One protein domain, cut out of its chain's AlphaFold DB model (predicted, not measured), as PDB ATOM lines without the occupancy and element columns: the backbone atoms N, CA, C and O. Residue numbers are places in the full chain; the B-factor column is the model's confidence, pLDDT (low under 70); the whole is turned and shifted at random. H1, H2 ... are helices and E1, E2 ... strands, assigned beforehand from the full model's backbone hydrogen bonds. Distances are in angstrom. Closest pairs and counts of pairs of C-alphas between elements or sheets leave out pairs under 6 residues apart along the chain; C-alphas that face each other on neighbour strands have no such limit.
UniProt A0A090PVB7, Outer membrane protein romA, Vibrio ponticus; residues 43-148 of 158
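This is residues 43 to 148 of the 158 residues of the protein "Outer membrane protein romA" of Vibrio ponticus (UniProt A0A090PVB7). One twisted sheet of five strands makes a wall, with helices H1 and H2 side by side over one face and the other face bare. Two long loops, residues 51 to 69 and 109 to 128, lie off the same end of the sheet. The printed part has 106 residues, running E1, E2, E3, H1, E4, H2, E5, with the mixed sheet ordered E1, E2, E3, E4, E5. The class is mixed, helices and strands, though under half of the residues are in named elements. The whole is compact, with a radius of gyration of the C-alphas of 14.4 A and spans of 44 by 36 by 20 A.

Start in the sheet: find C-alpha 45 at (171.726, 274.178, 169.162), where E1, residues 45 to 50, begins its 15.5 A. E2, residues 70 to 75, covers 16.7 A; E3, residues 78 to 82, covers 13.7 A. Look next at E4, residues 104 to 108, 13.1 A long, and E5, residues 144 to 147, 9.6 A long, ending at C-alpha 147 at (178.818, 261.464, 152.566). H1, residues 91 to 99, runs 11.8 A; H2, residues 129 to 138, runs 14.4 A from C-alpha 129 at (180.821, 250.686, 153.013).

The sheet is twisted, its C-alphas lying up to 4.4 A off the best plane. E1, E2 and E3 form a meander, each strand the antiparallel neighbour of the one before; E1 and E2 are a hairpin, as are E2 and E3. Look for N 48 and O 72 at 2.8 A, and N 73 and O 80 at 2.9 A. E3 and E4 are parallel, with N 106 and O 81 at 2.8 A; E4 and E5 are parallel, with N 145 and O 105 at 2.8 A. E3, H1, E4 and E4, H2, E5 are strand-helix-strand units, two parallel neighbour strands with a helix between, each with a right-handed crossover. The sheet and helices make two layers, H1 and H2 on the same face. H1, at a height of 9.8 A over the sheet, lies over E2 and runs along the strands, at 15 degrees to E2 on the local plane. H2, at a height of 9.2 A, lies over E4, slantwise to the strands but only just, at 32 degrees on the local plane; the closest C-alphas are those of Ile 107 and Thr 132, 6.3 A. H1 and H2 touch at a shallow tilt of 31 degrees, the same way, with C-alphas 93 and 138 closest at 4.5 A. In H1 and H2 every O i to N i+4 pair is within hydrogen-bond range.

The C-alphas of Gly 43 and Asp 115 are the two farthest apart, 48.6 A. The printed part has no cut. The links E1 to E2 and E4 to H2 are long. The mean pLDDT of the printed part is 91.1; residues 111 to 123 are under 70.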
ATOM      1  N   GLY A  43     172.648 279.599 170.023       93.81
ATOM      2  CA  GLY A  43     171.214 279.687 170.287       93.81
ATOM      3  C   GLY A  43     170.706 278.442 171.021       93.81
ATOM      4  O   GLY A  43     171.131 278.151 172.137       93.81
ATOM      5  N   SER A  44     169.783 277.709 170.397       95.69
ATOM      6  CA  SER A  44     169.187 276.477 170.934       95.69
ATOM      7  C   SER A  44     169.880 275.192 170.468       95.69
ATOM      8  O   SER A  44     169.422 274.101 170.811       95.69
ATOM      9  N   VAL A  45     170.959 275.310 169.688       97.12
ATOM     10  CA  VAL A  45     171.726 274.178 169.162       97.12
ATOM     11  C   VAL A  45     173.001 274.002 169.973       97.12
ATOM     12  O   VAL A  45     173.772 274.942 170.146       97.12
ATOM     13  N   GLU A  46     173.232 272.789 170.456       98.38
ATOM     14  CA  GLU A  46     174.489 272.372 171.064       98.38
ATOM     15  C   GLU A  46     175.321 271.600 170.037       98.38
ATOM     16  O   GLU A  46     174.841 270.636 169.437       98.38
ATOM     17  N   LEU A  47     176.569 272.024 169.847       98.62
ATOM     18  CA  LEU A  47     177.572 271.333 169.048       98.62
ATOM     19  C   LEU A  47     178.604 270.730 169.993       98.62
ATOM     20  O   LEU A  47     179.211 271.447 170.782       98.62
ATOM     21  N   ILE A  48     178.807 269.423 169.906       98.81
ATOM     22  CA  ILE A  48     179.782 268.676 170.697       98.81
ATOM     23  C   ILE A  48     180.834 268.129 169.738       98.81
ATOM     24  O   ILE A  48     180.500 267.371 168.820       98.81
ATOM     25  N   ALA A  49     182.097 268.483 169.971       98.81
ATOM     26  CA  ALA A  49     183.213 267.842 169.294       98.81
ATOM     27  C   ALA A  49     183.367 266.430 169.872       98.81
ATOM     28  O   ALA A  49     183.574 266.260 171.070       98.81
ATOM     29  N   ALA A  50     183.233 265.402 169.048       98.69
ATOM     30  CA  ALA A  50     183.379 264.008 169.449       98.69
ATOM     31  C   ALA A  50     184.634 263.394 168.803       98.69
ATOM     32  O   ALA A  50     185.119 263.909 167.790       98.69
ATOM     33  N   PRO A  51     185.197 262.308 169.363       98.19
ATOM     34  CA  PRO A  51     186.372 261.686 168.778       98.19
ATOM     35  C   PRO A  51     186.155 261.208 167.350       98.19
ATOM     36  O   PRO A  51     185.047 260.858 166.943       98.19
ATOM     37  N   ALA A  52     187.255 261.169 166.615       96.88
ATOM     38  CA  ALA A  52     187.365 260.580 165.293       96.88
ATOM     39  C   ALA A  52     188.745 259.915 165.171       96.88
ATOM     40  O   ALA A  52     189.699 260.296 165.853       96.88
ATOM     41  N   ASN A  53     188.856 258.926 164.295       94.81
ATOM     42  CA  ASN A  53     190.108 258.308 163.887       94.81
ATOM     43  C   ASN A  53     190.537 258.906 162.540       94.81
ATOM     44  O   ASN A  53     190.130 258.419 161.487       94.81
ATOM     45  N   HIS A  54     191.313 259.989 162.588       93.38
ATOM     46  CA  HIS A  54     191.860 260.669 161.415       93.38
ATOM     47  C   HIS A  54     193.187 261.369 161.766       93.38
ATOM     48  O   HIS A  54     193.781 261.106 162.810       93.38
ATOM     49  N   ASN A  55     193.664 262.247 160.888       92.69
ATOM     50  CA  ASN A  55     194.877 263.044 161.043       92.69
ATOM     51  C   ASN A  55     194.654 264.482 160.533       92.69
ATOM     52  O   ASN A  55     193.599 264.816 160.001       92.69
ATOM     53  N   SER A  56     195.643 265.364 160.690       93.00
ATOM     54  CA  SER A  56     195.578 266.732 160.149       93.00
ATOM     55  C   SER A  56     196.892 267.169 159.495       93.00
ATOM     56  O   SER A  56     197.952 266.609 159.766       93.00
ATOM     57  N   GLY A  57     196.835 268.158 158.597       91.31
ATOM     58  CA  GLY A  57     198.011 268.742 157.940       91.31
ATOM     59  C   GLY A  57     197.642 269.661 156.770       91.31
ATOM     60  O   GLY A  57     196.613 269.467 156.122       91.31
ATOM     61  N   ARG A  58     198.458 270.690 156.503       89.25
ATOM     62  CA  ARG A  58     198.236 271.672 155.417       89.25
ATOM     63  C   ARG A  58     199.494 272.062 154.642       89.25
ATOM     64  O   ARG A  58     199.369 272.534 153.515       89.25
ATOM     65  N   THR A  59     200.684 271.935 155.226       86.00
ATOM     66  CA  THR A  59     201.951 272.447 154.662       86.00
ATOM     67  C   THR A  59     203.038 271.382 154.515       86.00
ATOM     68  O   THR A  59     204.137 271.691 154.063       86.00
ATOM     69  N   GLY A  60     202.750 270.132 154.891       85.06
ATOM     70  CA  GLY A  60     203.698 269.011 154.845       85.06
ATOM     71  C   GLY A  60     204.640 268.934 156.051       85.06
ATOM     72  O   GLY A  60     205.162 267.861 156.338       85.06
ATOM     73  N   PHE A  61     204.804 270.028 156.802       89.25
ATOM     74  CA  PHE A  61     205.590 270.089 158.047       89.25
ATOM     75  C   PHE A  61     204.723 270.216 159.307       89.25
ATOM     76  O   PHE A  61     205.239 270.338 160.413       89.25
ATOM     77  N   ASP A  62     203.402 270.211 159.146       89.31
ATOM     78  CA  ASP A  62     202.410 270.489 160.187       89.31
ATOM     79  C   ASP A  62     201.482 269.294 160.446       89.31
ATOM     80  O   ASP A  62     200.325 269.469 160.843       89.31
ATOM     81  N   SER A  63     202.002 268.083 160.218       91.62
ATOM     82  CA  SER A  63     201.288 266.833 160.480       91.62
ATOM     83  C   SER A  63     200.801 266.783 161.929       91.62
ATOM     84  O   SER A  63     201.576 267.016 162.858       91.62
ATOM     85  N   ASN A  64     199.510 266.504 162.103       93.19
ATOM     86  CA  ASN A  64     198.807 266.427 163.385       93.19
ATOM     87  C   ASN A  64     198.952 267.678 164.266       93.19
ATOM     88  O   ASN A  64     198.868 267.602 165.490       93.19
ATOM     89  N   SER A  65     199.164 268.846 163.653       95.00
ATOM     90  CA  SER A  65     199.301 270.108 164.387       95.00
ATOM     91  C   SER A  65     197.974 270.674 164.901       95.00
ATOM     92  O   SER A  65     198.000 271.563 165.753       95.00
ATOM     93  N   THR A  66     196.833 270.188 164.404       97.12
ATOM     94  CA  THR A  66     195.481 270.522 164.885       97.12
ATOM     95  C   THR A  66     194.685 269.262 165.186       97.12
ATOM     96  O   THR A  66     194.919 268.219 164.572       97.12
ATOM     97  N   LEU A  67     193.706 269.366 166.079       97.69
ATOM     98  CA  LEU A  67     192.787 268.268 166.352       97.69
ATOM     99  C   LEU A  67     191.863 268.008 165.145       97.69
ATOM    100  O   LEU A  67     191.585 268.904 164.344       97.69
ATOM    101  N   TRP A  68     191.387 266.773 165.030       96.88
ATOM    102  CA  TRP A  68     190.300 266.338 164.148       96.88
ATOM    103  C   TRP A  68     189.140 265.857 165.019       96.88
ATOM    104  O   TRP A  68     189.363 265.341 166.111       96.88
ATOM    105  N   ALA A  69     187.900 266.014 164.572       98.31
ATOM    106  CA  ALA A  69     186.734 265.614 165.354       98.31
ATOM    107  C   ALA A  69     185.585 265.183 164.445       98.31
ATOM    108  O   ALA A  69     185.444 265.683 163.326       98.31
ATOM    109  N   SER A  70     184.747 264.295 164.970       98.56
ATOM    110  CA  SER A  70     183.366 264.139 164.528       98.56
ATOM    111  C   SER A  70     182.472 265.111 165.309       98.56
ATOM    112  O   SER A  70     182.919 265.759 166.259       98.56
ATOM    113  N   TRP A  71     181.207 265.248 164.917       98.81
ATOM    114  CA  TRP A  71     180.288 266.205 165.531       98.81
ATOM    115  C   TRP A  71     178.980 265.554 165.936       98.81
ATOM    116  O   TRP A  71     178.288 264.946 165.122       98.81
ATOM    117  N   VAL A  72     178.610 265.760 167.194       98.81
ATOM    118  CA  VAL A  72     177.246 265.561 167.669       98.81
ATOM    119  C   VAL A  72     176.567 266.920 167.704       98.81
ATOM    120  O   VAL A  72     177.068 267.847 168.335       98.81
ATOM    121  N   ILE A  73     175.423 267.042 167.037       98.62
ATOM    122  CA  ILE A  73     174.648 268.281 167.008       98.62
ATOM    123  C   ILE A  73     173.262 267.984 167.568       98.62
ATOM    124  O   ILE A  73     172.536 267.130 167.054       98.62
ATOM    125  N   LYS A  74     172.901 268.679 168.645       98.38
ATOM    126  CA  LYS A  74     171.620 268.526 169.338       98.38
ATOM    127  C   LYS A  74     170.825 269.815 169.238       98.38
ATOM    128  O   LYS A  74     171.302 270.872 169.637       98.38
ATOM    129  N   GLY A  75     169.607 269.723 168.721       97.06
ATOM    130  CA  GLY A  75     168.637 270.812 168.716       97.06
ATOM    131  C   GLY A  75     167.385 270.445 169.505       97.06
ATOM    132  O   GLY A  75     167.222 269.320 169.972       97.06
ATOM    133  N   ALA A  76     166.455 271.393 169.616       94.12
ATOM    134  CA  ALA A  76     165.196 271.181 170.332       94.12
ATOM    135  C   ALA A  76     164.308 270.082 169.712       94.12
ATOM    136  O   ALA A  76     163.512 269.468 170.416       94.12
ATOM    137  N   SER A  77     164.428 269.849 168.402       93.62
ATOM    138  CA  SER A  77     163.568 268.938 167.637       93.62
ATOM    139  C   SER A  77     164.258 267.652 167.182       93.62
ATOM    140  O   SER A  77     163.640 266.876 166.458       93.62
ATOM    141  N   GLY A  78     165.524 267.438 167.545       96.19
ATOM    142  CA  GLY A  78     166.249 266.238 167.141       96.19
ATOM    143  C   GLY A  78     167.758 266.330 167.299       96.19
ATOM    144  O   GLY A  78     168.310 267.367 167.683       96.19
ATOM    145  N   SER A  79     168.424 265.227 166.986       98.19
ATOM    146  CA  SER A  79     169.875 265.093 167.045       98.19
ATOM    147  C   SER A  79     170.430 264.497 165.759       98.19
ATOM    148  O   SER A  79     169.834 263.613 165.140       98.19
ATOM    149  N   LEU A  80     171.606 264.973 165.361       98.19
ATOM    150  CA  LEU A  80     172.348 264.404 164.248       98.19
ATOM    151  C   LEU A  80     173.808 264.172 164.617       98.19
ATOM    152  O   LEU A  80     174.385 264.879 165.447       98.19
ATOM    153  N   PHE A  81     174.397 263.192 163.951       98.75
ATOM    154  CA  PHE A  81     175.824 262.921 163.998       98.75
ATOM    155  C   PHE A  81     176.455 263.204 162.632       98.75
ATOM    156  O   PHE A  81     175.868 262.874 161.602       98.75
ATOM    157  N   TYR A  82     177.646 263.796 162.617       98.56
ATOM    158  CA  TYR A  82     178.457 263.998 161.419       98.56
ATOM    159  C   TYR A  82     179.855 263.422 161.644       98.56
ATOM    160  O   TYR A  82     180.575 263.866 162.536       98.56
ATOM    161  N   SER A  83     180.249 262.443 160.832       97.62
ATOM    162  CA  SER A  83     181.468 261.665 161.071       97.62
ATOM    163  C   SER A  83     182.764 262.433 160.832       97.62
ATOM    164  O   SER A  83     183.788 262.084 161.413       97.62
ATOM    165  N   GLY A  84     182.738 263.446 159.961       94.56
ATOM    166  CA  GLY A  84     183.963 263.892 159.298       94.56
ATOM    167  C   GLY A  84     184.572 262.754 158.482       94.56
ATOM    168  O   GLY A  84     183.870 261.802 158.120       94.56
ATOM    169  N   ASP A  85     185.876 262.836 158.262       91.31
ATOM    170  CA  ASP A  85     186.615 261.860 157.474       91.31
ATOM    171  C   ASP A  85     187.247 260.845 158.425       91.31
ATOM    172  O   ASP A  85     188.436 260.891 158.681       91.31
ATOM    173  N   THR A  86     186.453 260.040 159.128       92.38
ATOM    174  CA  THR A  86     186.981 259.145 160.174       92.38
ATOM    175  C   THR A  86     187.051 257.704 159.692       92.38
ATOM    176  O   THR A  86     186.118 257.213 159.065       92.38
ATOM    177  N   ALA A  87     188.100 256.975 160.078       93.06
ATOM    178  CA  ALA A  87     188.113 255.516 160.014       93.06
ATOM    179  C   ALA A  87     187.198 254.903 161.090       93.06
ATOM    180  O   ALA A  87     186.809 255.572 162.048       93.06
ATOM    181  N   TYR A  88     186.879 253.616 160.955       94.25
ATOM    182  CA  TYR A  88     186.069 252.876 161.926       94.25
ATOM    183  C   TYR A  88     186.879 252.409 163.135       94.25
ATOM    184  O   TYR A  88     187.953 251.838 162.979       94.25
ATOM    185  N   ASP A  89     186.354 252.662 164.336       94.94
ATOM    186  CA  ASP A  89     186.899 252.220 165.626       94.94
ATOM    187  C   ASP A  89     185.799 252.330 166.708       94.94
ATOM    188  O   ASP A  89     184.692 252.809 166.449       94.94
ATOM    189  N   ASN A  90     186.113 251.970 167.951       96.56
ATOM    190  CA  ASN A  90     185.217 251.948 169.108       96.56
ATOM    191  C   ASN A  90     184.581 253.304 169.465       96.56
ATOM    192  O   ASN A  90     183.613 253.340 170.229       96.56
ATOM    193  N   HIS A  91     185.100 254.422 168.948       97.56
ATOM    194  CA  HIS A  91     184.551 255.750 169.228       97.56
ATOM    195  C   HIS A  91     183.087 255.882 168.781       97.56
ATOM    196  O   HIS A  91     182.310 256.506 169.495       97.56
ATOM    197  N   PHE A  92     182.670 255.244 167.679       98.50
ATOM    198  CA  PHE A  92     181.270 255.262 167.238       98.50
ATOM    199  C   PHE A  92     180.323 254.709 168.300       98.50
ATOM    200  O   PHE A  92     179.331 255.352 168.641       98.50
ATOM    201  N   LYS A  93     180.678 253.561 168.883       98.69
ATOM    202  CA  LYS A  93     179.905 252.937 169.956       98.69
ATOM    203  C   LYS A  93     179.879 253.810 171.207       98.69
ATOM    204  O   LYS A  93     178.815 254.039 171.771       98.69
ATOM    205  N   GLN A  94     181.023 254.376 171.598       98.69
ATOM    206  CA  GLN A  94     181.098 255.304 172.734       98.69
ATOM    207  C   GLN A  94     180.218 256.548 172.527       98.69
ATOM    208  O   GLN A  94     179.600 257.037 173.471       98.69
ATOM    209  N   ILE A  95     180.161 257.071 171.302       98.81
ATOM    210  CA  ILE A  95     179.332 258.224 170.936       98.81
ATOM    211  C   ILE A  95     177.848 257.843 170.966       98.81
ATOM    212  O   ILE A  95     177.053 258.573 171.560       98.81
ATOM    213  N   GLY A  96     177.479 256.697 170.388       98.69
ATOM    214  CA  GLY A  96     176.116 256.167 170.422       98.69
ATOM    215  C   GLY A  96     175.608 255.935 171.847       98.69
ATOM    216  O   GLY A  96     174.507 256.365 172.179       98.69
ATOM    217  N   GLU A  97     176.437 255.358 172.721       98.56
ATOM    218  CA  GLU A  97     176.119 255.139 174.141       98.56
ATOM    219  C   GLU A  97     175.933 256.451 174.923       98.56
ATOM    220  O   GLU A  97     175.084 256.526 175.811       98.56
ATOM    221  N   ARG A  98     176.715 257.493 174.611       98.44
ATOM    222  CA  ARG A  98     176.658 258.784 175.323       98.44
ATOM    223  C   ARG A  98     175.544 259.701 174.839       98.44
ATOM    224  O   ARG A  98     174.995 260.474 175.624       98.44
ATOM    225  N   PHE A  99     175.276 259.697 173.538       98.38
ATOM    226  CA  PHE A  99     174.502 260.760 172.904       98.38
ATOM    227  C   PHE A  99     173.372 260.270 172.004       98.38
ATOM    228  O   PHE A  99     172.510 261.087 171.673       98.38
ATOM    229  N   GLY A 100     173.377 258.992 171.624       95.75
ATOM    230  CA  GLY A 100     172.334 258.387 170.811       95.75
ATOM    231  C   GLY A 100     171.052 258.068 171.603       95.75
ATOM    232  O   GLY A 100     170.999 258.255 172.822       95.75
ATOM    233  N   PRO A 101     170.006 257.565 170.924       97.62
ATOM    234  CA  PRO A 101     169.923 257.385 169.471       97.62
ATOM    235  C   PRO A 101     169.925 258.719 168.709       97.62
ATOM    236  O   PRO A 101     169.444 259.732 169.217       97.62
ATOM    237  N   PHE A 102     170.440 258.705 167.479       98.62
ATOM    238  CA  PHE A 102     170.405 259.866 166.579       98.62
ATOM    239  C   PHE A 102     169.241 259.782 165.596       98.62
ATOM    240  O   PHE A 102     168.901 258.698 165.117       98.62
ATOM    241  N   ASP A 103     168.646 260.918 165.232       98.69
ATOM    242  CA  ASP A 103     167.622 260.940 164.183       98.69
ATOM    243  C   ASP A 103     168.237 260.702 162.801       98.69
ATOM    244  O   ASP A 103     167.659 259.996 161.977       98.69
ATOM    245  N   ILE A 104     169.438 261.233 162.567       98.56
ATOM    246  CA  ILE A 104     170.194 261.030 161.331       98.56
ATOM    247  C   ILE A 104     171.701 261.030 161.595       98.56
ATOM    248  O   ILE A 104     172.211 261.828 162.380       98.56
ATOM    249  N   ALA A 105     172.426 260.147 160.917       98.56
ATOM    250  CA  ALA A 105     173.880 260.123 160.910       98.56
ATOM    251  C   ALA A 105     174.402 260.347 159.488       98.56
ATOM    252  O   ALA A 105     174.105 259.574 158.575       98.56
ATOM    253  N   PHE A 106     175.195 261.402 159.316       98.38
ATOM    254  CA  PHE A 106     175.994 261.651 158.126       98.38
ATOM    255  C   PHE A 106     177.335 260.955 158.313       98.38
ATOM    256  O   PHE A 106     178.128 261.362 159.164       98.38
ATOM    257  N   ILE A 107     177.562 259.880 157.562       96.81
ATOM    258  CA  ILE A 107     178.738 259.026 157.740       96.81
ATOM    259  C   ILE A 107     179.489 258.935 156.420       96.81
ATOM    260  O   ILE A 107     178.886 258.663 155.378       96.81
ATOM    261  N   GLU A 108     180.796 259.180 156.463       92.44
ATOM    262  CA  GLU A 108     181.688 258.972 155.328       92.44
ATOM    263  C   GLU A 108     181.507 257.562 154.744       92.44
ATOM    264  O   GLU A 108     181.388 256.562 155.459       92.44
ATOM    265  N   VAL A 109     181.558 257.493 153.417       88.94
ATOM    266  CA  VAL A 109     181.844 256.273 152.673       88.94
ATOM    267  C   VAL A 109     182.964 256.587 151.685       88.94
ATOM    268  O   VAL A 109     182.752 257.340 150.736       88.94
ATOM    269  N   ALA A 110     184.145 256.007 151.890       82.25
ATOM    270  CA  ALA A 110     185.222 256.044 150.908       82.25
ATOM    271  C   ALA A 110     185.082 254.880 149.900       82.25
ATOM    272  O   ALA A 110     184.034 254.239 149.776       82.25
ATOM    273  N   ALA A 111     186.140 254.605 149.136       67.94
ATOM    274  CA  ALA A 111     186.165 253.504 148.179       67.94
ATOM    275  C   ALA A 111     186.229 252.131 148.870       67.94
ATOM    276  O   ALA A 111     187.061 251.901 149.749       67.94
ATOM    277  N   ASN A 112     185.421 251.176 148.405       68.88
ATOM    278  CA  ASN A 112     185.687 249.766 148.679       68.88
ATOM    279  C   ASN A 112     186.912 249.307 147.878       68.88
ATOM    280  O   ASN A 112     187.082 249.706 146.726       68.88
ATOM    281  N   VAL A 113     187.716 248.410 148.452       64.56
ATOM    282  CA  VAL A 113     188.681 247.635 147.657       64.56
ATOM    283  C   VAL A 113     187.906 246.640 146.792       64.56
ATOM    284  O   VAL A 113     187.052 245.909 147.301       64.56
ATOM    285  N   LYS A 114     188.165 246.601 145.484       59.56
ATOM    286  CA  LYS A 114     187.483 245.666 144.584       59.56
ATOM    287  C   LYS A 114     188.199 244.330 144.566       59.56
ATOM    288  O   LYS A 114     189.414 244.275 144.408       59.56
ATOM    289  N   ASP A 115     187.451 243.242 144.726       66.06
ATOM    290  CA  ASP A 115     187.985 241.872 144.688       66.06
ATOM    291  C   ASP A 115     189.176 241.646 145.647       66.06
ATOM    292  O   ASP A 115     190.074 240.849 145.370       66.06
ATOM    293  N   GLY A 116     189.225 242.389 146.762       60.47
ATOM    294  CA  GLY A 116     190.346 242.371 147.713       60.47
ATOM    295  C   GLY A 116     191.649 242.984 147.181       60.47
ATOM    296  O   GLY A 116     192.695 242.838 147.810       60.47
ATOM    297  N   LYS A 117     191.606 243.657 146.026       54.62
ATOM    298  CA  LYS A 117     192.732 244.323 145.370       54.62
ATOM    299  C   LYS A 117     192.563 245.839 145.469       54.62
ATOM    300  O   LYS A 117     191.512 246.387 145.154       54.62
ATOM    301  N   GLY A 118     193.614 246.517 145.910       59.88
ATOM    302  CA  GLY A 118     193.632 247.963 146.131       59.88
ATOM    303  C   GLY A 118     194.344 248.313 147.432       59.88
ATOM    304  O   GLY A 118     194.678 247.427 148.219       59.88
ATOM    305  N   PHE A 119     194.588 249.602 147.658       57.25
ATOM    306  CA  PHE A 119     195.062 250.068 148.958       57.25
ATOM    307  C   PHE A 119     193.864 250.126 149.910       57.25
ATOM    308  O   PHE A 119     192.930 250.881 149.634       57.25
ATOM    309  N   PRO A 120     193.836 249.331 150.996       59.31
ATOM    310  CA  PRO A 120     192.792 249.479 151.991       59.31
ATOM    311  C   PRO A 120     192.895 250.888 152.571       59.31
ATOM    312  O   PRO A 120     193.902 251.255 153.166       59.31
ATOM    313  N   VAL A 121     191.838 251.674 152.388       64.19
ATOM    314  CA  VAL A 121     191.668 252.981 153.041       64.19
ATOM    315  C   VAL A 121     191.349 252.833 154.539       64.19
ATOM    316  O   VAL A 121     191.268 253.805 155.285       64.19
ATOM    317  N   GLU A 122     191.167 251.588 154.981       65.88
ATOM    318  CA  GLU A 122     190.817 251.209 156.341       65.88
ATOM    319  C   GLU A 122     191.926 251.579 157.333       65.88
ATOM    320  O   GLU A 122     193.106 251.343 157.086       65.88
ATOM    321  N   ASN A 123     191.524 252.115 158.488       68.31
ATOM    322  CA  ASN A 123     192.385 252.473 159.625       68.31
ATOM    323  C   ASN A 123     193.408 253.590 159.374       68.31
ATOM    324  O   ASN A 123     194.220 253.870 160.255       68.31
ATOM    325  N   TRP A 124     193.348 254.266 158.225       73.12
ATOM    326  CA  TRP A 124     194.153 255.458 157.954       73.12
ATOM    327  C   TRP A 124     193.276 256.652 157.587       73.12
ATOM    328  O   TRP A 124     193.483 257.331 156.587       73.12
ATOM    329  N   GLY A 125     192.247 256.861 158.405       82.62
ATOM    330  CA  GLY A 125     191.343 257.988 158.264       82.62
ATOM    331  C   GLY A 125     190.068 257.731 157.471       82.62
ATOM    332  O   GLY A 125     189.243 258.625 157.448       82.62
ATOM    333  N   HIS A 126     189.864 256.557 156.867       88.38
ATOM    334  CA  HIS A 126     188.720 256.350 155.973       88.38
ATOM    335  C   HIS A 126     187.993 255.008 156.149       88.38
ATOM    336  O   HIS A 126     188.500 254.056 156.758       88.38
ATOM    337  N   MET A 127     186.767 254.929 155.615       88.62
ATOM    338  CA  MET A 127     185.865 253.777 155.769       88.62
ATOM    339  C   MET A 127     185.444 253.117 154.453       88.62
ATOM    340  O   MET A 127     185.080 253.775 153.485       88.62
ATOM    341  N   GLN A 128     185.382 251.782 154.464       87.81
ATOM    342  CA  GLN A 128     184.623 251.009 153.478       87.81
ATOM    343  C   GLN A 128     183.124 251.044 153.795       87.81
ATOM    344  O   GLN A 128     182.731 251.240 154.944       87.81
ATOM    345  N   ALA A 129     182.275 250.711 152.821       88.69
ATOM    346  CA  ALA A 129     180.821 250.686 153.013       88.69
ATOM    347  C   ALA A 129     180.376 249.778 154.181       88.69
ATOM    348  O   ALA A 129     179.444 250.111 154.914       88.69
ATOM    349  N   ARG A 130     181.075 248.653 154.408       90.50
ATOM    350  CA  ARG A 130     180.823 247.756 155.554       90.50
ATOM    351  C   ARG A 130     181.088 248.431 156.904       90.50
ATOM    352  O   ARG A 130     180.381 248.176 157.870       90.50
ATOM    353  N   HIS A 131     182.095 249.297 156.966       92.81
ATOM    354  CA  HIS A 131     182.440 250.050 158.164       92.81
ATOM    355  C   HIS A 131     181.406 251.131 158.451       92.81
ATOM    356  O   HIS A 131     180.959 251.249 159.586       92.81
ATOM    357  N   THR A 132     180.946 251.839 157.420       94.19
ATOM    358  CA  THR A 132     179.840 252.798 157.526       94.19
ATOM    359  C   THR A 132     178.570 252.128 158.058       94.19
ATOM    360  O   THR A 132     177.899 252.687 158.923       94.19
ATOM    361  N   ALA A 133     178.251 250.912 157.596       95.12
ATOM    362  CA  ALA A 133     177.103 250.156 158.096       95.12
ATOM    363  C   ALA A 133     177.239 249.792 159.586       95.12
ATOM    364  O   ALA A 133     176.274 249.932 160.337       95.12
ATOM    365  N   ASN A 134     178.432 249.385 160.030       96.88
ATOM    366  CA  ASN A 134     178.696 249.110 161.444       96.88
ATOM    367  C   ASN A 134     178.631 250.391 162.291       96.88
ATOM    368  O   ASN A 134     177.955 250.413 163.313       96.88
ATOM    369  N   ALA A 135     179.255 251.481 161.834       97.38
ATOM    370  CA  ALA A 135     179.215 252.787 162.494       97.38
ATOM    371  C   ALA A 135     177.777 253.291 162.678       97.38
ATOM    372  O   ALA A 135     177.421 253.781 163.745       97.38
ATOM    373  N   TYR A 136     176.933 253.129 161.656       98.06
ATOM    374  CA  TYR A 136     175.511 253.457 161.722       98.06
ATOM    375  C   TYR A 136     174.780 252.693 162.838       98.06
ATOM    376  O   TYR A 136     174.001 253.293 163.582       98.06
ATOM    377  N   GLN A 137     175.058 251.392 162.978       98.38
ATOM    378  CA  GLN A 137     174.490 250.563 164.046       98.38
ATOM    379  C   GLN A 137     175.015 250.979 165.424       98.38
ATOM    380  O   GLN A 137     174.220 251.151 166.346       98.38
ATOM    381  N   ASP A 138     176.324 251.199 165.554       98.56
ATOM    382  CA  ASP A 138     176.970 251.596 166.810       98.56
ATOM    383  C   ASP A 138     176.497 252.966 167.315       98.56
ATOM    384  O   ASP A 138     176.361 253.176 168.519       98.56
ATOM    385  N   LEU A 139     176.194 253.889 166.399       98.50
ATOM    386  CA  LEU A 139     175.602 255.191 166.714       98.50
ATOM    387  C   LEU A 139     174.124 255.099 167.117       98.50
ATOM    388  O   LEU A 139     173.569 256.084 167.610       98.50
ATOM    389  N   ASN A 140     173.471 253.954 166.898       98.06
ATOM    390  CA  ASN A 140     172.035 253.768 167.093       98.06
ATOM    391  C   ASN A 140     171.213 254.857 166.368       98.06
ATOM    392  O   ASN A 140     170.316 255.482 166.942       98.06
ATOM    393  N   ALA A 141     171.578 255.157 165.119       98.38
ATOM    394  CA  ALA A 141     170.906 256.174 164.316       98.38
ATOM    395  C   ALA A 141     169.666 255.605 163.606       98.38
ATOM    396  O   ALA A 141     169.626 254.430 163.248       98.38
ATOM    397  N   LYS A 142     168.649 256.443 163.375       98.50
ATOM    398  CA  LYS A 142     167.418 256.051 162.657       98.50
ATOM    399  C   LYS A 142     167.555 256.147 161.139       98.50
ATOM    400  O   LYS A 142     166.893 255.409 160.414       98.50
ATOM    401  N   VAL A 143     168.367 257.092 160.664       98.31
ATOM    402  CA  VAL A 143     168.606 257.357 159.241       98.31
ATOM    403  C   VAL A 143     170.105 257.448 158.989       98.31
ATOM    404  O   VAL A 143     170.825 258.121 159.726       98.31
ATOM    405  N   LEU A 144     170.568 256.794 157.925       97.62
ATOM    406  CA  LEU A 144     171.932 256.901 157.414       97.62
ATOM    407  C   LEU A 144     171.951 257.793 156.170       97.62
ATOM    408  O   LEU A 144     171.234 257.517 155.209       97.62
ATOM    409  N   MET A 145     172.809 258.810 156.166       96.81
ATOM    410  CA  MET A 145     173.113 259.635 154.998       96.81
ATOM    411  C   MET A 145     174.600 259.496 154.630       96.81
ATOM    412  O   MET A 145     175.449 260.113 155.274       96.81
ATOM    413  N   PRO A 146     174.945 258.694 153.610       93.62
ATOM    414  CA  PRO A 146     176.323 258.565 153.144       93.62
ATOM    415  C   PRO A 146     176.881 259.887 152.598       93.62
ATOM    416  O   PRO A 146     176.258 260.513 151.738       93.62
ATOM    417  N   VAL A 147     178.074 260.280 153.048       93.00
ATOM    418  CA  VAL A 147     178.818 261.464 152.566       93.00
ATOM    419  C   VAL A 147     180.226 261.079 152.090       93.00
ATOM    420  O   VAL A 147     180.565 259.898 152.080       93.00
ATOM    421  N   HIS A 148     181.037 262.060 151.670       86.38
ATOM    422  CA  HIS A 148     182.409 261.902 151.136       86.38
ATOM    423  C   HIS A 148     182.514 261.266 149.738       86.38
ATOM    424  O   HIS A 148     183.379 261.634 148.947       86.38
TER     425      HIS A 148